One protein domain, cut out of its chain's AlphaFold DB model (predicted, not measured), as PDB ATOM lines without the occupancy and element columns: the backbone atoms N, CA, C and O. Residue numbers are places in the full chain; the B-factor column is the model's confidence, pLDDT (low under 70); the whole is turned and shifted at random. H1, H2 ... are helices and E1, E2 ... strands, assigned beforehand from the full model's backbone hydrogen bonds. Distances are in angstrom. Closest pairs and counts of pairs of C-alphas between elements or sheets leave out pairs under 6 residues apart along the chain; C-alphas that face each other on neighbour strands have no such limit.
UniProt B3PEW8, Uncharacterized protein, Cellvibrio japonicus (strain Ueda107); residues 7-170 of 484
ATOM      1  N   THR A   7     159.474 174.459 154.874       62.25
ATOM      2  CA  THR A   7     159.324 175.916 154.960       62.25
ATOM      3  C   THR A   7     160.667 176.562 154.668       62.25
ATOM      4  O   THR A   7     161.649 176.267 155.350       62.25
ATOM      5  N   LEU A   8     160.714 177.439 153.669       71.38
ATOM      6  CA  LEU A   8     161.895 178.238 153.364       71.38
ATOM      7  C   LEU A   8     161.610 179.716 153.613       71.38
ATOM      8  O   LEU A   8     160.584 180.214 153.164       71.38
ATOM      9  N   PHE A   9     162.525 180.402 154.294       65.56
ATOM     10  CA  PHE A   9     162.487 181.850 154.475       65.56
ATOM     11  C   PHE A   9     163.492 182.509 153.528       65.56
ATOM     12  O   PHE A   9     164.666 182.132 153.527       65.56
ATOM     13  N   LEU A  10     163.026 183.452 152.714       72.94
ATOM     14  CA  LEU A  10     163.841 184.215 151.775       72.94
ATOM     15  C   LEU A  10     163.669 185.707 152.048       72.94
ATOM     16  O   LEU A  10     162.551 186.217 152.005       72.94
ATOM     17  N   ASP A  11     164.789 186.382 152.286       67.00
ATOM     18  CA  ASP A  11     164.874 187.839 152.258       67.00
ATOM     19  C   ASP A  11     165.359 188.250 150.866       67.00
ATOM     20  O   ASP A  11     166.397 187.764 150.399       67.00
ATOM     21  N   ILE A  12     164.562 189.047 150.159       74.38
ATOM     22  CA  ILE A  12     164.806 189.395 148.757       74.38
ATOM     23  C   ILE A  12     165.016 190.898 148.620       74.38
ATOM     24  O   ILE A  12     164.137 191.628 148.178       74.38
ATOM     25  N   ASP A  13     166.220 191.341 148.981       57.94
ATOM     26  CA  ASP A  13     166.606 192.758 148.945       57.94
ATOM     27  C   ASP A  13     166.498 193.376 147.532       57.94
ATOM     28  O   ASP A  13     166.069 194.520 147.398       57.94
ATOM     29  N   ASP A  14     166.823 192.607 146.477       58.41
ATOM     30  CA  ASP A  14     166.886 193.088 145.079       58.41
ATOM     31  C   ASP A  14     166.153 192.197 144.049       58.41
ATOM     32  O   ASP A  14     166.129 192.505 142.853       58.41
ATOM     33  N   GLN A  15     165.568 191.066 144.462       64.12
ATOM     34  CA  GLN A  15     164.795 190.202 143.558       64.12
ATOM     35  C   GLN A  15     163.307 190.536 143.645       64.12
ATOM     36  O   GLN A  15     162.782 190.761 144.727       64.12
ATOM     37  N   SER A  16     162.600 190.516 142.512       76.81
ATOM     38  CA  SER A  16     161.137 190.625 142.525       76.81
ATOM     39  C   SER A  16     160.525 189.390 143.217       76.81
ATOM     40  O   SER A  16     160.882 188.265 142.834       76.81
ATOM     41  N   PRO A  17     159.579 189.557 144.166       72.94
ATOM     42  CA  PRO A  17     158.850 188.444 144.782       72.94
ATOM     43  C   PRO A  17     158.258 187.484 143.742       72.94
ATOM     44  O   PRO A  17     158.365 186.266 143.879       72.94
ATOM     45  N   ALA A  18     157.753 188.033 142.639       77.44
ATOM     46  CA  ALA A  18     157.202 187.292 141.512       77.44
ATOM     47  C   ALA A  18     158.190 186.324 140.868       77.44
ATOM     48  O   ALA A  18     157.852 185.184 140.550       77.44
ATOM     49  N   SER A  19     159.444 186.755 140.701       78.38
ATOM     50  CA  SER A  19     160.492 185.914 140.117       78.38
ATOM     51  C   SER A  19     160.779 184.703 141.002       78.38
ATOM     52  O   SER A  19     160.984 183.596 140.498       78.38
ATOM     53  N   VAL A  20     160.733 184.899 142.322       74.81
ATOM     54  CA  VAL A  20     160.881 183.822 143.301       74.81
ATOM     55  C   VAL A  20     159.670 182.896 143.263       74.81
ATOM     56  O   VAL A  20     159.847 181.690 143.096       74.81
ATOM     57  N   VAL A  21     158.446 183.428 143.320       78.25
ATOM     58  CA  VAL A  21     157.219 182.621 143.222       78.25
ATOM     59  C   VAL A  21     157.213 181.794 141.932       78.25
ATOM     60  O   VAL A  21     156.995 180.584 141.982       78.25
ATOM     61  N   ALA A  22     157.552 182.387 140.786       77.56
ATOM     62  CA  ALA A  22     157.628 181.695 139.499       77.56
ATOM     63  C   ALA A  22     158.729 180.618 139.454       77.56
ATOM     64  O   ALA A  22     158.567 179.574 138.815       77.56
ATOM     65  N   ALA A  23     159.873 180.839 140.110       76.19
ATOM     66  CA  ALA A  23     160.928 179.830 140.224       76.19
ATOM     67  C   ALA A  23     160.482 178.635 141.086       76.19
ATOM     68  O   ALA A  23     160.685 177.483 140.692       76.19
ATOM     69  N   TYR A  24     159.829 178.898 142.222       73.44
ATOM     70  CA  TYR A  24     159.318 177.852 143.113       73.44
ATOM     71  C   TYR A  24     158.150 177.093 142.500       73.44
ATOM     72  O   TYR A  24     158.128 175.867 142.581       73.44
ATOM     73  N   ARG A  25     157.254 177.783 141.790       74.50
ATOM     74  CA  ARG A  25     156.181 177.156 141.018       74.50
ATOM     75  C   ARG A  25     156.739 176.171 139.994       74.50
ATOM     76  O   ARG A  25     156.366 175.006 140.021       74.50
ATOM     77  N   ARG A  26     157.701 176.591 139.164       76.56
ATOM     78  CA  ARG A  26     158.347 175.705 138.173       76.56
ATOM     79  C   ARG A  26     159.002 174.490 138.826       76.56
ATOM     80  O   ARG A  26     158.922 173.381 138.304       76.56
ATOM     81  N   ARG A  27     159.639 174.671 139.985       70.88
ATOM     82  CA  ARG A  27     160.214 173.559 140.756       70.88
ATOM     83  C   ARG A  27     159.134 172.612 141.295       70.88
ATOM     84  O   ARG A  27     159.327 171.395 141.250       70.88
ATOM     85  N   ALA A  28     158.027 173.151 141.798       65.88
ATOM     86  CA  ALA A  28     156.890 172.367 142.264       65.88
ATOM     87  C   ALA A  28     156.268 171.574 141.103       65.88
ATOM     88  O   ALA A  28     156.113 170.365 141.229       65.88
ATOM     89  N   GLU A  29     156.047 172.204 139.946       69.12
ATOM     90  CA  GLU A  29     155.558 171.581 138.705       69.12
ATOM     91  C   GLU A  29     156.465 170.440 138.219       69.12
ATOM     92  O   GLU A  29     155.990 169.350 137.904       69.12
ATOM     93  N   LEU A  30     157.787 170.635 138.232       64.75
ATOM     94  CA  LEU A  30     158.749 169.571 137.918       64.75
ATOM     95  C   LEU A  30     158.697 168.416 138.929       64.75
ATOM     96  O   LEU A  30     158.975 167.274 138.571       64.75
ATOM     97  N   SER A  31     158.328 168.696 140.179       60.38
ATOM     98  CA  SER A  31     158.154 167.665 141.206       60.38
ATOM     99  C   SER A  31     156.888 166.828 140.959       60.38
ATOM    100  O   SER A  31     156.919 165.627 141.223       60.38
ATOM    101  N   ILE A  32     155.832 167.407 140.365       55.78
ATOM    102  CA  ILE A  32     154.613 166.693 139.910       55.78
ATOM    103  C   ILE A  32     154.956 165.607 138.899       55.78
ATOM    104  O   ILE A  32     154.452 164.492 138.982       55.78
ATOM    105  N   ALA A  33     155.851 165.913 137.958       55.12
ATOM    106  CA  ALA A  33     156.261 164.966 136.926       55.12
ATOM    107  C   ALA A  33     157.020 163.744 137.487       55.12
ATOM    108  O   ALA A  33     157.196 162.754 136.777       55.12
ATOM    109  N   VAL A  34     157.489 163.812 138.739       53.88
ATOM    110  CA  VAL A  34     158.379 162.814 139.353       53.88
ATOM    111  C   VAL A  34     157.737 162.096 140.551       53.88
ATOM    112  O   VAL A  34     158.070 160.938 140.802       53.88
ATOM    113  N   ALA A  35     156.825 162.736 141.290       49.88
ATOM    114  CA  ALA A  35     156.246 162.205 142.525       49.88
ATOM    115  C   ALA A  35     154.730 161.959 142.399       49.88
ATOM    116  O   ALA A  35     153.940 162.893 142.348       49.88
ATOM    117  N   ASN A  36     154.311 160.690 142.439       53.25
ATOM    118  CA  ASN A  36     152.900 160.276 142.517       53.25
ATOM    119  C   ASN A  36     152.315 160.423 143.946       53.25
ATOM    120  O   ASN A  36     151.605 159.534 144.418       53.25
ATOM    121  N   SER A  37     152.649 161.487 144.676       55.94
ATOM    122  CA  SER A  37     152.183 161.704 146.054       55.94
ATOM    123  C   SER A  37     151.864 163.168 146.324       55.94
ATOM    124  O   SER A  37     152.600 164.048 145.883       55.94
ATOM    125  N   GLU A  38     150.811 163.407 147.107       63.00
ATOM    126  CA  GLU A  38     150.482 164.735 147.628       63.00
ATOM    127  C   GLU A  38     151.649 165.281 148.454       63.00
ATOM    128  O   GLU A  38     152.249 164.567 149.265       63.00
ATOM    129  N   ASN A  39     152.000 166.540 148.212       76.88
ATOM    130  CA  ASN A  39     153.075 167.218 148.917       76.88
ATOM    131  C   ASN A  39     152.732 168.700 149.063       76.88
ATOM    132  O   ASN A  39     152.326 169.343 148.094       76.88
ATOM    133  N   THR A  40     152.942 169.234 150.261       82.00
ATOM    134  CA  THR A  40     152.764 170.653 150.559       82.00
ATOM    135  C   THR A  40     154.126 171.277 150.823       82.00
ATOM    136  O   THR A  40     154.872 170.840 151.702       82.00
ATOM    137  N   GLN A  41     154.445 172.334 150.082       84.44
ATOM    138  CA  GLN A  41     155.631 173.158 150.315       84.44
ATOM    139  C   GLN A  41     155.210 174.562 150.719       84.44
ATOM    140  O   GLN A  41     154.206 175.076 150.226       84.44
ATOM    141  N   ARG A  42     155.987 175.199 151.599       87.75
ATOM    142  CA  ARG A  42     155.716 176.565 152.037       87.75
ATOM    143  C   ARG A  42     156.929 177.456 151.850       87.75
ATOM    144  O   ARG A  42     158.061 177.095 152.159       87.75
ATOM    145  N   LEU A  43     156.666 178.652 151.365       87.44
ATOM    146  CA  LEU A  43     157.644 179.691 151.147       87.44
ATOM    147  C   LEU A  43     157.217 180.930 151.926       87.44
ATOM    148  O   LEU A  43     156.062 181.341 151.872       87.44
ATOM    149  N   LEU A  44     158.156 181.497 152.666       89.00
ATOM    150  CA  LEU A  44     158.013 182.752 153.380       89.00
ATOM    151  C   LEU A  44     158.945 183.742 152.695       89.00
ATOM    152  O   LEU A  44     160.152 183.510 152.635       89.00
ATOM    153  N   ILE A  45     158.379 184.801 152.131       89.00
ATOM    154  CA  ILE A  45     159.118 185.793 151.353       89.00
ATOM    155  C   ILE A  45     158.989 187.127 152.065       89.00
ATOM    156  O   ILE A  45     157.889 187.668 152.134       89.00
ATOM    157  N   GLN A  46     160.094 187.661 152.569       90.00
ATOM    158  CA  GLN A  46     160.140 189.031 153.061       90.00
ATOM    159  C   GLN A  46     160.510 189.969 151.911       90.00
ATOM    160  O   GLN A  46     161.469 189.700 151.191       90.00
ATOM    161  N   TYR A  47     159.752 191.048 151.722       88.94
ATOM    162  CA  TYR A  47     160.003 192.036 150.673       88.94
ATOM    163  C   TYR A  47     159.553 193.439 151.086       88.94
ATOM    164  O   TYR A  47     158.776 193.616 152.026       88.94
ATOM    165  N   LEU A  48     160.050 194.452 150.375       89.75
ATOM    166  CA  LEU A  48     159.676 195.849 150.584       89.75
ATOM    167  C   LEU A  48     158.660 196.292 149.530       89.75
ATOM    168  O   LEU A  48     159.017 196.480 148.368       89.75
ATOM    169  N   HIS A  49     157.421 196.528 149.954       91.38
ATOM    170  CA  HIS A  49     156.427 197.204 149.129       91.38
ATOM    171  C   HIS A  49     156.705 198.706 149.124       91.38
ATOM    172  O   HIS A  49     156.822 199.331 150.180       91.38
ATOM    173  N   LYS A  50     156.804 199.307 147.939       90.06
ATOM    174  CA  LYS A  50     156.976 200.755 147.772       90.06
ATOM    175  C   LYS A  50     155.646 201.336 147.297       90.06
ATOM    176  O   LYS A  50     155.340 201.127 146.132       90.06
ATOM    177  N   PRO A  51     154.872 202.064 148.124       89.25
ATOM    178  CA  PRO A  51     153.565 202.583 147.717       89.25
ATOM    179  C   PRO A  51     153.688 203.669 146.631       89.25
ATOM    180  O   PRO A  51     153.662 204.860 146.919       89.25
ATOM    181  N   TRP A  52     153.838 203.277 145.363       84.81
ATOM    182  CA  TRP A  52     154.101 204.186 144.231       84.81
ATOM    183  C   TRP A  52     152.967 205.185 143.965       84.81
ATOM    184  O   TRP A  52     153.167 206.194 143.295       84.81
ATOM    185  N   TYR A  53     151.779 204.903 144.492       85.00
ATOM    186  CA  TYR A  53     150.580 205.732 144.410       85.00
ATOM    187  C   TYR A  53     150.492 206.792 145.524       85.00
ATOM    188  O   TYR A  53     149.548 207.584 145.552       85.00
ATOM    189  N   LEU A  54     151.459 206.824 146.447       85.62
ATOM    190  CA  LEU A  54     151.564 207.819 147.509       85.62
ATOM    191  C   LEU A  54     152.872 208.597 147.359       85.62
ATOM    192  O   LEU A  54     153.961 208.024 147.350       85.62
ATOM    193  N   LEU A  55     152.769 209.924 147.289       82.25
ATOM    194  CA  LEU A  55     153.944 210.790 147.268       82.25
ATOM    195  C   LEU A  55     154.700 210.674 148.604       82.25
ATOM    196  O   LEU A  55     154.090 210.766 149.668       82.25
ATOM    197  N   ASP A  56     156.017 210.469 148.536       85.25
ATOM    198  CA  ASP A  56     156.936 210.391 149.685       85.25
ATOM    199  C   ASP A  56     156.618 209.302 150.735       85.25
ATOM    200  O   ASP A  56     157.107 209.354 151.871       85.25
ATOM    201  N   ALA A  57     155.825 208.286 150.376       86.38
ATOM    202  CA  ALA A  57     155.535 207.183 151.284       86.38
ATOM    203  C   ALA A  57     156.784 206.349 151.587       86.38
ATOM    204  O   ALA A  57     157.577 206.007 150.707       86.38
ATOM    205  N   GLN A  58     156.935 205.988 152.861       91.00
ATOM    206  CA  GLN A  58     157.983 205.066 153.279       91.00
ATOM    207  C   GLN A  58     157.662 203.649 152.782       91.00
ATOM    208  O   GLN A  58     156.494 203.248 152.824       91.00
ATOM    209  N   PRO A  59     158.672 202.878 152.335       91.38
ATOM    210  CA  PRO A  59     158.484 201.467 152.031       91.38
ATOM    211  C   PRO A  59     157.917 200.704 153.232       91.38
ATOM    212  O   PRO A  59     158.293 200.956 154.378       91.38
ATOM    213  N   ILE A  60     157.033 199.750 152.954       92.81
ATOM    214  CA  ILE A  60     156.405 198.879 153.944       92.81
ATOM    215  C   ILE A  60     157.070 197.509 153.844       92.81
ATOM    216  O   ILE A  60     157.108 196.912 152.769       92.81
ATOM    217  N   ALA A  61     157.595 197.009 154.960       93.31
ATOM    218  CA  ALA A  61     158.149 195.664 155.016       93.31
ATOM    219  C   ALA A  61     157.018 194.640 155.163       93.31
ATOM    220  O   ALA A  61     156.245 194.688 156.121       93.31
ATOM    221  N   LEU A  62     156.929 193.718 154.209       94.44
ATOM    222  CA  LEU A  62     155.884 192.704 154.123       94.44
ATOM    223  C   LEU A  62     156.487 191.298 154.155       94.44
ATOM    224  O   LEU A  62     157.614 191.080 153.714       94.44
ATOM    225  N   VAL A  63     155.703 190.333 154.634       94.06
ATOM    226  CA  VAL A  63     155.970 188.900 154.511       94.06
ATOM    227  C   VAL A  63     154.824 188.245 153.753       94.06
ATOM    228  O   VAL A  63     153.682 188.246 154.214       94.06
ATOM    229  N   ALA A  64     155.128 187.654 152.600       94.81
ATOM    230  CA  ALA A  64     154.220 186.758 151.902       94.81
ATOM    231  C   ALA A  64     154.403 185.326 152.406       94.81
ATOM    232  O   ALA A  64     155.507 184.783 152.409       94.81
ATOM    233  N   ILE A  65     153.297 184.700 152.791       93.94
ATOM    234  CA  ILE A  65     153.210 183.272 153.071       93.94
ATOM    235  C   ILE A  65     152.620 182.631 151.827       93.94
ATOM    236  O   ILE A  65     151.452 182.862 151.538       93.94
ATOM    237  N   VAL A  66     153.402 181.830 151.109       93.25
ATOM    238  CA  VAL A  66     152.977 181.147 149.881       93.25
ATOM    239  C   VAL A  66     153.024 179.642 150.104       93.25
ATOM    240  O   VAL A  66     154.052 179.098 150.505       93.25
ATOM    241  N   GLN A  67     151.917 178.956 149.853       91.88
ATOM    242  CA  GLN A  67     151.822 177.505 149.942       91.88
ATOM    243  C   GLN A  67     151.559 176.908 148.567       91.88
ATOM    244  O   GLN A  67     150.683 177.357 147.833       91.88
ATOM    245  N   PHE A  68     152.324 175.874 148.247       89.44
ATOM    246  CA  PHE A  68     152.196 175.082 147.039       89.44
ATOM    247  C   PHE A  68     151.646 173.721 147.443       89.44
ATOM    248  O   PHE A  68     152.347 172.944 148.095       89.44
ATOM    249  N   ASP A  69     150.404 173.453 147.066       86.69
ATOM    250  CA  ASP A  69     149.742 172.181 147.317       86.69
ATOM    251  C   ASP A  69     149.709 171.381 146.021       86.69
ATOM    252  O   ASP A  69     149.039 171.746 145.048       86.69
ATOM    253  N   LEU A  70     150.467 170.288 146.000       82.19
ATOM    254  CA  LEU A  70     150.425 169.338 144.906       82.19
ATOM    255  C   LEU A  70     149.256 168.374 145.110       82.19
ATOM    256  O   LEU A  70     149.353 167.439 145.903       82.19
ATOM    257  N   LEU A  71     148.171 168.602 144.372       77.06
ATOM    258  CA  LEU A  71     146.989 167.746 144.361       77.06
ATOM    259  C   LEU A  71     146.966 166.872 143.103       77.06
ATOM    260  O   LEU A  71     147.616 167.172 142.101       77.06
ATOM    261  N   GLN A  72     146.139 165.825 143.107       70.56
ATOM    262  CA  GLN A  72     145.886 165.025 141.897       70.56
ATOM    263  C   GLN A  72     145.331 165.865 140.734       70.56
ATOM    264  O   GLN A  72     145.559 165.542 139.572       70.56
ATOM    265  N   THR A  73     144.615 166.947 141.046       69.44
ATOM    266  CA  THR A  73     144.017 167.874 140.075       69.44
ATOM    267  C   THR A  73     145.001 168.918 139.542       69.44
ATOM    268  O   THR A  73     144.650 169.671 138.637       69.44
ATOM    269  N   GLY A  74     146.228 168.965 140.072       77.69
ATOM    270  CA  GLY A  74     147.266 169.918 139.690       77.69
ATOM    271  C   GLY A  74     147.802 170.730 140.869       77.69
ATOM    272  O   GLY A  74     147.501 170.465 142.033       77.69
ATOM    273  N   LEU A  75     148.624 171.728 140.548       84.12
ATOM    274  CA  LEU A  75     149.229 172.625 141.529       84.12
ATOM    275  C   LEU A  75     148.239 173.711 141.967       84.12
ATOM    276  O   LEU A  75     147.820 174.536 141.151       84.12
ATOM    277  N   GLN A  76     147.929 173.759 143.260       88.19
ATOM    278  CA  GLN A  76     147.257 174.904 143.869       88.19
ATOM    279  C   GLN A  76     148.286 175.795 144.551       88.19
ATOM    280  O   GLN A  76     149.161 175.313 145.273       88.19
ATOM    281  N   VAL A  77     148.176 177.097 144.315       91.56
ATOM    282  CA  VAL A  77     149.024 178.099 144.949       91.56
ATOM    283  C   VAL A  77     148.141 178.953 145.836       91.56
ATOM    284  O   VAL A  77     147.236 179.625 145.352       91.56
ATOM    285  N   HIS A  78     148.418 178.941 147.131       94.31
ATOM    286  CA  HIS A  78     147.739 179.787 148.095       94.31
ATOM    287  C   HIS A  78     148.686 180.841 148.647       94.31
ATOM    288  O   HIS A  78     149.881 180.573 148.796       94.31
ATOM    289  N   ALA A  79     148.168 182.023 148.975       95.81
ATOM    290  CA  ALA A  79     148.973 183.058 149.596       95.81
ATOM    291  C   ALA A  79     148.213 183.959 150.570       95.81
ATOM    292  O   ALA A  79     147.013 184.196 150.443       95.81
ATOM    293  N   SER A  80     148.967 184.522 151.510       96.50
ATOM    294  CA  SER A  80     148.587 185.694 152.296       96.50
ATOM    295  C   SER A  80     149.782 186.630 152.418       96.50
ATOM    296  O   SER A  80     150.928 186.182 152.332       96.50
ATOM    297  N   VAL A  81     149.527 187.918 152.632       95.81
ATOM    298  CA  VAL A  81     150.568 188.923 152.852       95.81
ATOM    299  C   VAL A  81     150.268 189.676 154.138       95.81
ATOM    300  O   VAL A  81     149.149 190.144 154.341       95.81
ATOM    301  N   LEU A  82     151.284 189.798 154.985       95.06
ATOM    302  CA  LEU A  82     151.220 190.472 156.277       95.06
ATOM    303  C   LEU A  82     152.312 191.540 156.367       95.06
ATOM    304  O   LEU A  82     153.406 191.319 155.848       95.06
ATOM    305  N   PRO A  83     152.085 192.646 157.087       94.94
ATOM    306  CA  PRO A  83     153.177 193.475 157.575       94.94
ATOM    307  C   PRO A  83     154.127 192.669 158.471       94.94
ATOM    308  O   PRO A  83     153.677 191.812 159.239       94.94
ATOM    309  N   VAL A  84     155.433 192.944 158.403       91.75
ATOM    310  CA  VAL A  84     156.453 192.244 159.212       91.75
ATOM    311  C   VAL A  84     156.150 192.333 160.712       91.75
ATOM    312  O   VAL A  84     156.384 191.380 161.446       91.75
ATOM    313  N   GLU A  85     155.567 193.432 161.187       91.75
ATOM    314  CA  GLU A  85     155.180 193.605 162.590       91.75
ATOM    315  C   GLU A  85     154.044 192.677 163.051       91.75
ATOM    316  O   GLU A  85     153.876 192.465 164.252       91.75
ATOM    317  N   GLN A  86     153.275 192.107 162.119       90.19
ATOM    318  CA  GLN A  86     152.231 191.115 162.397       90.19
ATOM    319  C   GLN A  86     152.737 189.674 162.217       90.19
ATOM    320  O   GLN A  86     151.996 188.723 162.463       90.19
ATOM    321  N   PHE A  87     153.991 189.494 161.793       88.44
ATOM    322  CA  PHE A  87     154.578 188.191 161.511       88.44
ATOM    323  C   PHE A  87     155.236 187.567 162.757       88.44
ATOM    324  O   PHE A  87     156.193 188.096 163.323       88.44
ATOM    325  N   ASP A  88     154.758 186.390 163.170       89.06
ATOM    326  CA  ASP A  88     155.288 185.631 164.316       89.06
ATOM    327  C   ASP A  88     156.382 184.637 163.882       89.06
ATOM    328  O   ASP A  88     156.123 183.461 163.612       89.06
ATOM    329  N   ALA A  89     157.631 185.104 163.784       82.88
ATOM    330  CA  ALA A  89     158.751 184.273 163.329       82.88
ATOM    331  C   ALA A  89     158.917 182.939 164.105       82.88
ATOM    332  O   ALA A  89     159.113 181.910 163.448       82.88
ATOM    333  N   PRO A  90     158.806 182.888 165.453       85.19
ATOM    334  CA  PRO A  90     158.786 181.625 166.197       85.19
ATOM    335  C   PRO A  90     157.696 180.646 165.750       85.19
ATOM    336  O   PRO A  90     157.979 179.456 165.584       85.19
ATOM    337  N   PHE A  91     156.467 181.128 165.528       86.06
ATOM    338  CA  PHE A  91     155.375 180.291 165.032       86.06
ATOM    339  C   PHE A  91     155.724 179.679 163.671       86.06
ATOM    340  O   PHE A  91     155.621 178.465 163.494       86.06
ATOM    341  N   TRP A  92     156.218 180.481 162.730       81.31
ATOM    342  CA  TRP A  92     156.532 180.019 161.376       81.31
ATOM    343  C   TRP A  92     157.771 179.117 161.301       81.31
ATOM    344  O   TRP A  92     157.790 178.163 160.520       81.31
ATOM    345  N   GLY A  93     158.766 179.344 162.163       78.38
ATOM    346  CA  GLY A  93     159.949 178.487 162.295       78.38
ATOM    347  C   GLY A  93     159.634 177.061 162.768       78.38
ATOM    348  O   GLY A  93     160.423 176.152 162.524       78.38
ATOM    349  N   SER A  94     158.464 176.844 163.385       80.56
ATOM    350  CA  SER A  94     157.994 175.515 163.810       80.56
ATOM    351  C   SER A  94     157.429 174.648 162.677       80.56
ATOM    352  O   SER A  94     157.059 173.502 162.921       80.56
ATOM    353  N   GLN A  95     157.374 175.183 161.448       81.44
ATOM    354  CA  GLN A  95     156.754 174.542 160.282       81.44
ATOM    355  C   GLN A  95     155.307 174.096 160.569       81.44
ATOM    356  O   GLN A  95     154.988 172.907 160.489       81.44
ATOM    357  N   PRO A  96     154.414 175.041 160.920       83.00
ATOM    358  CA  PRO A  96     153.066 174.721 161.368       83.00
ATOM    359  C   PRO A  96     152.274 173.968 160.293       83.00
ATOM    360  O   PRO A  96     152.457 174.180 159.087       83.00
ATOM    361  N   SER A  97     151.352 173.107 160.727       87.12
ATOM    362  CA  SER A  97     150.373 172.500 159.823       87.12
ATOM    363  C   SER A  97     149.494 173.570 159.170       87.12
ATOM    364  O   SER A  97     149.367 174.686 159.679       87.12
ATOM    365  N   THR A  98     148.854 173.232 158.050       86.44
ATOM    366  CA  THR A  98     147.942 174.146 157.343       86.44
ATOM    367  C   THR A  98     146.817 174.657 158.251       86.44
ATOM    368  O   THR A  98     146.546 175.852 158.259       86.44
ATOM    369  N   ASP A  99     146.235 173.813 159.109       89.00
ATOM    370  CA  ASP A  99     145.179 174.234 160.048       89.00
ATOM    371  C   ASP A  99     145.655 175.291 161.054       89.00
ATOM    372  O   ASP A  99     144.929 176.233 161.389       89.00
ATOM    373  N   LEU A 100     146.894 175.152 161.537       90.06
ATOM    374  CA  LEU A 100     147.502 176.134 162.432       90.06
ATOM    375  C   LEU A 100     147.782 177.441 161.693       90.06
ATOM    376  O   LEU A 100     147.552 178.507 162.261       90.06
ATOM    377  N   VAL A 101     148.233 177.367 160.437       88.25
ATOM    378  CA  VAL A 101     148.414 178.540 159.570       88.25
ATOM    379  C   VAL A 101     147.101 179.292 159.393       88.25
ATOM    380  O   VAL A 101     147.051 180.483 159.680       88.25
ATOM    381  N   LEU A 102     146.026 178.606 159.004       91.75
ATOM    382  CA  LEU A 102     144.710 179.223 158.835       91.75
ATOM    383  C   LEU A 102     144.225 179.859 160.143       91.75
ATOM    384  O   LEU A 102     143.788 181.005 160.157       91.75
ATOM    385  N   SER A 103     144.392 179.160 161.268       92.50
ATOM    386  CA  SER A 103     144.049 179.693 162.593       92.50
ATOM    387  C   SER A 103     144.861 180.941 162.958       92.50
ATOM    388  O   SER A 103     144.358 181.824 163.654       92.50
ATOM    389  N   HIS A 104     146.122 181.015 162.529       92.25
ATOM    390  CA  HIS A 104     146.979 182.178 162.734       92.25
ATOM    391  C   HIS A 104     146.543 183.356 161.852       92.25
ATOM    392  O   HIS A 104     146.388 184.463 162.360       92.25
ATOM    393  N   LEU A 105     146.256 183.111 160.572       93.75
ATOM    394  CA  LEU A 105     145.774 184.134 159.639       93.75
ATOM    395  C   LEU A 105     144.422 184.721 160.064       93.75
ATOM    396  O   LEU A 105     144.253 185.935 160.036       93.75
ATOM    397  N   VAL A 106     143.507 183.891 160.576       93.81
ATOM    398  CA  VAL A 106     142.239 184.357 161.163       93.81
ATOM    399  C   VAL A 106     142.483 185.315 162.333       93.81
ATOM    400  O   VAL A 106     141.820 186.343 162.433       93.81
ATOM    401  N   LYS A 107     143.455 185.026 163.212       92.31
ATOM    402  CA  LYS A 107     143.817 185.935 164.318       92.31
ATOM    403  C   LYS A 107     144.436 187.238 163.817       92.31
ATOM    404  O   LYS A 107     144.204 188.280 164.423       92.31
ATOM    405  N   ALA A 108     145.193 187.174 162.726       91.56
ATOM    406  CA  ALA A 108     145.772 188.334 162.056       91.56
ATOM    407  C   ALA A 108     144.767 189.084 161.159       91.56
ATOM    408  O   ALA A 108     145.111 190.124 160.609       91.56
ATOM    409  N   SER A 109     143.527 188.594 161.019       94.69
ATOM    410  CA  SER A 109     142.525 189.127 160.082       94.69
ATOM    411  C   SER A 109     143.031 189.216 158.635       94.69
ATOM    412  O   SER A 109     142.715 190.164 157.918       94.69
ATOM    413  N   ALA A 110     143.830 188.237 158.212       94.88
ATOM    414  CA  ALA A 110     144.446 188.200 156.892       94.88
ATOM    415  C   ALA A 110     143.815 187.104 156.021       94.88
ATOM    416  O   ALA A 110     143.593 185.993 156.515       94.88
ATOM    417  N   PRO A 111     143.532 187.381 154.735       96.31
ATOM    418  CA  PRO A 111     142.874 186.411 153.872       96.31
ATOM    419  C   PRO A 111     143.824 185.288 153.458       96.31
ATOM    420  O   PRO A 111     145.035 185.500 153.342       96.31
ATOM    421  N   TRP A 112     143.269 184.110 153.176       95.69
ATOM    422  CA  TRP A 112     143.995 183.003 152.549       95.69
ATOM    423  C   TRP A 112     143.529 182.833 151.104       95.69
ATOM    424  O   TRP A 112     142.530 182.178 150.813       95.69
ATOM    425  N   LEU A 113     144.244 183.483 150.191       95.56
ATOM    426  CA  LEU A 113     143.863 183.596 148.790       95.56
ATOM    427  C   LEU A 113     144.312 182.359 148.018       95.56
ATOM    428  O   LEU A 113     145.447 181.921 148.179       95.56
ATOM    429  N   ASN A 114     143.470 181.838 147.125       92.88
ATOM    430  CA  ASN A 114     143.891 180.855 146.127       92.88
ATOM    431  C   ASN A 114     144.290 181.586 144.834       92.88
ATOM    432  O   ASN A 114     143.431 182.027 144.075       92.88
ATOM    433  N   LEU A 115     145.596 181.700 144.587       92.00
ATOM    434  CA  LEU A 115     146.177 182.360 143.413       92.00
ATOM    435  C   LEU A 115     146.003 181.544 142.122       92.00
ATOM    436  O   LEU A 115     146.133 182.085 141.027       92.00
ATOM    437  N   SER A 116     145.681 180.251 142.233       89.38
ATOM    438  CA  SER A 116     145.312 179.410 141.088       89.38
ATOM    439  C   SER A 116     143.870 179.650 140.611       89.38
ATOM    440  O   SER A 116     143.455 179.035 139.626       89.38
ATOM    441  N   MET A 117     143.113 180.527 141.281       90.31
ATOM    442  CA  MET A 117     141.730 180.913 140.970       90.31
ATOM    443  C   MET A 117     141.630 182.433 140.732       90.31
ATOM    444  O   MET A 117     142.572 183.158 141.057       90.31
ATOM    445  N   PRO A 118     140.513 182.946 140.175       92.25
ATOM    446  CA  PRO A 118     140.288 184.386 140.076       92.25
ATOM    447  C   PRO A 118     140.279 185.048 141.456       92.25
ATOM    448  O   PRO A 118     139.565 184.608 142.361       92.25
ATOM    449  N   LEU A 119     141.026 186.140 141.602       93.81
ATOM    450  CA  LEU A 119     141.079 186.920 142.834       93.81
ATOM    451  C   LEU A 119     139.860 187.835 142.912       93.81
ATOM    452  O   LEU A 119     139.677 188.699 142.058       93.81
ATOM    453  N   GLY A 120     139.023 187.655 143.935       94.88
ATOM    454  CA  GLY A 120     137.870 188.521 144.179       94.88
ATOM    455  C   GLY A 120     138.307 189.913 144.627       94.88
ATOM    456  O   GLY A 120     138.851 190.067 145.726       94.88
ATOM    457  N   LEU A 121     138.044 190.921 143.793       96.88
ATOM    458  CA  LEU A 121     138.351 192.313 144.102       96.88
ATOM    459  C   LEU A 121     137.376 192.838 145.157       96.88
ATOM    460  O   LEU A 121     136.161 192.665 145.050       96.88
ATOM    461  N   GLN A 122     137.925 193.490 146.174       96.81
ATOM    462  CA  GLN A 122     137.178 194.144 147.242       96.81
ATOM    463  C   GLN A 122     137.192 195.648 146.977       96.81
ATOM    464  O   GLN A 122     138.259 196.271 147.067       96.81
ATOM    465  N   PRO A 123     136.052 196.247 146.600       96.38
ATOM    466  CA  PRO A 123     136.048 197.641 146.220       96.38
ATOM    467  C   PRO A 123     136.232 198.571 147.421       96.38
ATOM    468  O   PRO A 123     135.815 198.265 148.538       96.38
ATOM    469  N   VAL A 124     136.796 199.750 147.166       94.88
ATOM    470  CA  VAL A 124     136.787 200.873 148.112       94.88
ATOM    471  C   VAL A 124     135.816 201.943 147.620       94.88
ATOM    472  O   VAL A 124     135.788 202.281 146.437       94.88
ATOM    473  N   HIS A 125     134.996 202.468 148.530       94.06
ATOM    474  CA  HIS A 125     134.013 203.507 148.235       94.06
ATOM    475  C   HIS A 125     134.601 204.877 148.555       94.06
ATOM    476  O   HIS A 125     134.900 205.176 149.711       94.06
ATOM    477  N   ILE A 126     134.759 205.712 147.532       90.31
ATOM    478  CA  ILE A 126     135.318 207.052 147.660       90.31
ATOM    479  C   ILE A 126     134.180 208.070 147.565       90.31
ATOM    480  O   ILE A 126     133.604 208.242 146.485       90.31
ATOM    481  N   PRO A 127     133.854 208.775 148.662       88.06
ATOM    482  CA  PRO A 127     132.811 209.785 148.640       88.06
ATOM    483  C   PRO A 127     133.189 210.939 147.707       88.06
ATOM    484  O   PRO A 127     134.339 211.394 147.666       88.06
ATOM    485  N   LYS A 128     132.200 211.437 146.965       86.56
ATOM    486  CA  LYS A 128     132.338 212.591 146.074       86.56
ATOM    487  C   LYS A 128     131.239 213.603 146.362       86.56
ATOM    488  O   LYS A 128     130.176 213.241 146.857       86.56
ATOM    489  N   PRO A 129     131.446 214.884 146.010       82.31
ATOM    490  CA  PRO A 129     130.383 215.876 146.092       82.31
ATOM    491  C   PRO A 129     129.104 215.428 145.365       82.31
ATOM    492  O   PRO A 129     128.017 215.746 145.832       82.31
ATOM    493  N   TRP A 130     129.236 214.689 144.268       89.56
ATOM    494  CA  TRP A 130     128.124 214.283 143.417       89.56
ATOM    495  C   TRP A 130     127.562 212.883 143.694       89.56
ATOM    496  O   TRP A 130     126.643 212.451 143.009       89.56
ATOM    497  N   GLY A 131     128.090 212.163 144.688       92.38
ATOM    498  CA  GLY A 131     127.726 210.774 144.961       92.38
ATOM    499  C   GLY A 131     128.928 210.004 145.482       92.38
ATOM    500  O   GLY A 131     129.527 210.365 146.499       92.38
ATOM    501  N   GLN A 132     129.320 208.958 144.765       93.69
ATOM    502  CA  GLN A 132     130.521 208.193 145.080       93.69
ATOM    503  C   GLN A 132     131.167 207.589 143.833       93.69
ATOM    504  O   GLN A 132     130.519 207.339 142.818       93.69
ATOM    505  N   GLU A 133     132.454 207.297 143.960       95.50
ATOM    506  CA  GLU A 133     133.138 206.341 143.097       95.50
ATOM    507  C   GLU A 133     133.322 205.031 143.869       95.50
ATOM    508  O   GLU A 133     133.671 205.048 145.050       95.50
ATOM    509  N   VAL A 134     133.125 203.894 143.208       97.38
ATOM    510  CA  VAL A 134     133.408 202.565 143.765       97.38
ATOM    511  C   VAL A 134     134.581 201.980 142.994       97.38
ATOM    512  O   VAL A 134     134.438 201.630 141.826       97.38
ATOM    513  N   TRP A 135     135.758 201.925 143.607       97.12
ATOM    514  CA  TRP A 135     136.996 201.520 142.942       97.12
ATOM    515  C   TRP A 135     137.279 200.039 143.152       97.12
ATOM    516  O   TRP A 135     137.434 199.609 144.293       97.12
ATOM    517  N   PHE A 136     137.441 199.282 142.068       96.81
ATOM    518  CA  PHE A 136     137.827 197.865 142.115       96.81
ATOM    519  C   PHE A 136     139.330 197.653 141.934       96.81
ATOM    520  O   PHE A 136     139.874 196.692 142.470       96.81
ATOM    521  N   THR A 137     140.000 198.557 141.218       95.06
ATOM    522  CA  THR A 137     141.462 198.532 141.029       95.06
ATOM    523  C   THR A 137     142.137 199.865 141.375       95.06
ATOM    524  O   THR A 137     143.320 200.051 141.107       95.06
ATOM    525  N   GLY A 138     141.400 200.807 141.976       92.62
ATOM    526  CA  GLY A 138     141.896 202.150 142.286       92.62
ATOM    527  C   GLY A 138     142.819 202.188 143.493       92.62
ATOM    528  O   GLY A 138     142.545 201.566 144.517       92.62
ATOM    529  N   MET A 139     143.913 202.938 143.371       90.50
ATOM    530  CA  MET A 139     144.948 203.083 144.394       90.50
ATOM    531  C   MET A 139     145.415 204.537 144.426       90.50
ATOM    532  O   MET A 139     146.075 205.004 143.502       90.50
ATOM    533  N   GLU A 140     145.068 205.260 145.488       86.75
ATOM    534  CA  GLU A 140     145.468 206.651 145.702       86.75
ATOM    535  C   GLU A 140     145.560 206.984 147.200       86.75
ATOM    536  O   GLU A 140     145.187 206.200 148.070       86.75
ATOM    537  N   ILE A 141     145.944 208.224 147.514       83.56
ATOM    538  CA  ILE A 141     145.926 208.778 148.876       83.56
ATOM    539  C   ILE A 141     144.558 208.706 149.573       83.56
ATOM    540  O   ILE A 141     144.489 208.660 150.798       83.56
ATOM    541  N   ARG A 142     143.460 208.702 148.807       83.31
ATOM    542  CA  ARG A 142     142.088 208.652 149.342       83.31
ATOM    543  C   ARG A 142     141.648 207.243 149.735       83.31
ATOM    544  O   ARG A 142     140.680 207.106 150.476       83.31
ATOM    545  N   GLY A 143     142.331 206.218 149.236       88.31
ATOM    546  CA  GLY A 143     141.971 204.827 149.453       88.31
ATOM    547  C   GLY A 143     142.588 203.911 148.405       88.31
ATOM    548  O   GLY A 143     143.031 204.347 147.345       88.31
ATOM    549  N   GLN A 144     142.592 202.621 148.712       92.69
ATOM    550  CA  GLN A 144     143.097 201.580 147.829       92.69
ATOM    551  C   GLN A 144     142.136 200.396 147.838       92.69
ATOM    552  O   GLN A 144     141.634 200.013 148.898       92.69
ATOM    553  N   SER A 145     141.879 199.831 146.664       95.81
ATOM    554  CA  SER A 145     141.120 198.594 146.522       95.81
ATOM    555  C   SER A 145     141.849 197.430 147.198       95.81
ATOM    556  O   SER A 145     143.069 197.445 147.397       95.81
ATOM    557  N   GLY A 146     141.081 196.411 147.562       96.50
ATOM    558  CA  GLY A 146     141.582 195.204 148.197       96.50
ATOM    559  C   GLY A 146     141.327 193.954 147.370       96.50
ATOM    560  O   GLY A 146     140.691 193.975 146.318       96.50
ATOM    561  N   VAL A 147     141.795 192.836 147.900       96.25
ATOM    562  CA  VAL A 147     141.472 191.487 147.434       96.25
ATOM    563  C   VAL A 147     141.216 190.636 148.666       96.25
ATOM    564  O   VAL A 147     141.865 190.820 149.698       96.25
ATOM    565  N   GLY A 148     140.239 189.740 148.583       94.50
ATOM    566  CA  GLY A 148     139.784 188.993 149.747       94.50
ATOM    567  C   GLY A 148     139.261 187.606 149.424       94.50
ATOM    568  O   GLY A 148     139.026 187.258 148.268       94.50
ATOM    569  N   ASP A 149     139.059 186.833 150.484       89.12
ATOM    570  CA  ASP A 149     138.503 185.475 150.465       89.12
ATOM    571  C   ASP A 149     137.013 185.435 150.866       89.12
ATOM    572  O   ASP A 149     136.440 184.365 151.063       89.12
ATOM    573  N   GLY A 150     136.380 186.607 150.991       87.00
ATOM    574  CA  GLY A 150     135.003 186.775 151.463       87.00
ATOM    575  C   GLY A 150     134.875 186.978 152.977       87.00
ATOM    576  O   GLY A 150     133.802 187.361 153.441       87.00
ATOM    577  N   HIS A 151     135.954 186.785 153.743       90.12
ATOM    578  CA  HIS A 151     135.992 187.033 155.186       90.12
ATOM    579  C   HIS A 151     136.953 188.161 155.549       90.12
ATOM    580  O   HIS A 151     136.606 189.044 156.333       90.12
ATOM    581  N   PHE A 152     138.144 188.139 154.957       95.38
ATOM    582  CA  PHE A 152     139.184 189.134 155.165       95.38
ATOM    583  C   PHE A 152     139.617 189.742 153.834       95.38
ATOM    584  O   PHE A 152     139.334 189.213 152.756       95.38
ATOM    585  N   SER A 153     140.317 190.870 153.908       95.38
ATOM    586  CA  SER A 153     140.879 191.532 152.735       95.38
ATOM    587  C   SER A 153     142.278 192.038 153.034       95.38
ATOM    588  O   SER A 153     142.575 192.407 154.171       95.38
ATOM    589  N   LEU A 154     143.116 192.077 152.008       95.31
ATOM    590  CA  LEU A 154     144.395 192.770 152.029       95.31
ATOM    591  C   LEU A 154     144.448 193.803 150.897       95.31
ATOM    592  O   LEU A 154     143.694 193.683 149.927       95.31
ATOM    593  N   PRO A 155     145.318 194.818 150.999       95.69
ATOM    594  CA  PRO A 155     145.584 195.749 149.911       95.69
ATOM    595  C   PRO A 155     145.919 195.062 148.586       95.69
ATOM    596  O   PRO A 155     146.881 194.298 148.511       95.69
ATOM    597  N   LEU A 156     145.193 195.408 147.519       95.31
ATOM    598  CA  LEU A 156     145.513 194.977 146.159       95.31
ATOM    599  C   LEU A 156     146.992 195.198 145.781       95.31
ATOM    600  O   LEU A 156     147.599 194.244 145.297       95.31
ATOM    601  N   PRO A 157     147.633 196.358 146.045       93.00
ATOM    602  CA  PRO A 157     149.027 196.554 145.641       93.00
ATOM    603  C   PRO A 157     150.007 195.550 146.268       93.00
ATOM    604  O   PRO A 157     151.019 195.229 145.654       93.00
ATOM    605  N   TRP A 158     149.703 194.994 147.445       94.12
ATOM    606  CA  TRP A 158     150.570 194.000 148.083       94.12
ATOM    607  C   TRP A 158     150.550 192.662 147.342       94.12
ATOM    608  O   TRP A 158     151.577 191.995 147.238       94.12
ATOM    609  N   ILE A 159     149.395 192.252 146.804       92.62
ATOM    610  CA  ILE A 159     149.349 191.024 146.005       92.62
ATOM    611  C   ILE A 159     149.928 191.238 144.609       92.62
ATOM    612  O   ILE A 159     150.555 190.326 144.082       92.62
ATOM    613  N   LEU A 160     149.764 192.430 144.025       91.06
ATOM    614  CA  LEU A 160     150.338 192.739 142.714       91.06
ATOM    615  C   LEU A 160     151.871 192.664 142.752       91.06
ATOM    616  O   LEU A 160     152.456 192.026 141.881       91.06
ATOM    617  N   ASP A 161     152.508 193.178 143.811       89.12
ATOM    618  CA  ASP A 161     153.953 193.019 144.038       89.12
ATOM    619  C   ASP A 161     154.379 191.549 144.123       89.12
ATOM    620  O   ASP A 161     155.406 191.151 143.561       89.12
ATOM    621  N   LEU A 162     153.583 190.725 144.820       89.06
ATOM    622  CA  LEU A 162     153.847 189.293 144.956       89.06
ATOM    623  C   LEU A 162     153.767 188.566 143.608       89.06
ATOM    624  O   LEU A 162     154.562 187.661 143.350       89.06
ATOM    625  N   LEU A 163     152.801 188.944 142.773       86.88
ATOM    626  CA  LEU A 163     152.548 188.338 141.468       86.88
ATOM    627  C   LEU A 163     153.444 188.909 140.361       86.88
ATOM    628  O   LEU A 163     153.629 188.254 139.339       86.88
ATOM    629  N   GLY A 164     154.046 190.083 140.579       78.81
ATOM    630  CA  GLY A 164     154.840 190.794 139.570       78.81
ATOM    631  C   GLY A 164     153.978 191.393 138.473       78.81
ATOM    632  O   GLY A 164     154.462 191.626 137.368       78.81
ATOM    633  N   GLU A 165     152.706 191.600 138.791       72.12
ATOM    634  CA  GLU A 165     151.722 192.195 137.907       72.12
ATOM    635  C   GLU A 165     152.043 193.675 137.724       72.12
ATOM    636  O   GLU A 165     152.504 194.361 138.643       72.12
ATOM    637  N   SER A 166     151.821 194.174 136.511       61.66
ATOM    638  CA  SER A 166     152.185 195.542 136.162       61.66
ATOM    639  C   SER A 166     151.436 196.562 137.026       61.66
ATOM    640  O   SER A 166     150.221 196.474 137.211       61.66
ATOM    641  N   HIS A 167     152.127 197.633 137.434       64.50
ATOM    642  CA  HIS A 167     151.493 198.842 137.984       64.50
ATOM    643  C   HIS A 167     150.519 199.518 136.987       64.50
ATOM    644  O   HIS A 167     149.891 200.517 137.325       64.50
ATOM    645  N   SER A 168     150.412 199.006 135.756       69.25
ATOM    646  CA  SER A 168     149.561 199.505 134.675       69.25
ATOM    647  C   SER A 168     148.211 198.787 134.552       69.25
ATOM    648  O   SER A 168     147.642 198.771 133.460       69.25
ATOM    649  N   LEU A 169     147.708 198.154 135.617       86.44
ATOM    650  CA  LEU A 169     146.371 197.557 135.601       86.44
ATOM    651  C   LEU A 169     145.334 198.620 135.199       86.44
ATOM    652  O   LEU A 169     145.354 199.737 135.722       86.44
ATOM    653  N   THR A 170     144.426 198.276 134.281       91.06
ATOM    654  CA  THR A 170     143.330 199.171 133.889       91.06
ATOM    655  C   THR A 170     142.556 199.597 135.133       91.06
ATOM    656  O   THR A 170     142.185 198.763 135.971       91.06
TER     657      THR A 170
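AT A GLANCE: This is residues 7 to 170 of the 484 residues of an uncharacterized protein of Cellvibrio japonicus (strain Ueda107) (UniProt B3PEW8). A twisted sheet of four strands, E1 to E4, has H1 and H4 packed on one face and H3 over part of the other. Beyond H4 a small sheet of E5, E8 and E9 continues the body, and the thin hairpin of E6 and E7 extends from it to one end of the longest axis. The 164 printed residues include four named helices and nine named strands, in the order E1 H1 E2 E3 E4 H2 H3 E5 E6 E7 E8 E9 H4. The large sheet, E1 E2 E3 E4, is mixed, the others antiparallel; the class is mixed, helices and strands. The whole is compact, with a radius of gyration of the C-alphas of 16.8 A, yet elongated, spanning 60 by 31 by 30 A.

IN THESE COORDINATES: E1, residues 7 to 11, begins with C-alpha 7 at (159.324, 175.916, 154.960). H1 is residues 17 to 32, 22.7 A long. E2, residues 39 to 49, measures 30.2 A, E3, residues 60 to 71, 33.9 A, and E4, residues 74 to 83, 30.2 A. H2 is residues 89 to 93, and H3 is residues 98 to 107, 14.3 A long. Then come E5, residues 119 to 122, E6, residues 124 to 128, E7, residues 131 to 135, E8, residues 146 to 148, and E9, residues 153 to 155. H4, residues 156 to 163, ends with C-alpha 163 at (152.548, 188.338, 141.468).

HOW THE PARTS SIT: E1 and E2 are parallel, with N 10 and O 44 2.9 A apart, and E1, H1, E2 form a strand-helix-strand unit, two parallel neighbours joined through a helix, with a right-handed crossover. E2 E3 E4 is a meander, each strand the antiparallel neighbour of the one before; N 43 and O 66 are 2.8 A apart, and N 65 and O 80 2.8 A. H1 lies over E3 at a height over the sheet of 8.4 A. H4, on the same face, touches H1, the closest C-alphas being those of Ala 18 and Leu 163, 4.8 A. H3 is on the opposite face, at a height of 10.6 A; H2 only grazes the sheet. H4 is also on the sheet E5 E8 E9, where N 122 and O 146 are 2.8 A apart and N 147 and O 154 2.9 A. E5 runs on into E6 at 33 degrees; E6 and E7 form a hairpin, with N 126 and O 133 2.8 A apart. In H1, H2, H3 and H4 every O i to N i+4 pair is within hydrogen-bond range.

THE WHOLE: The two C-alphas farthest apart, those of Val 34 and Pro 129, are 60.4 A apart. The printed part has no cut. The link from H3 to E5 is long, with 11 residues. The mean pLDDT of the printed part is 84.9, and 21 residues are under 70, among them residues 28 to 38.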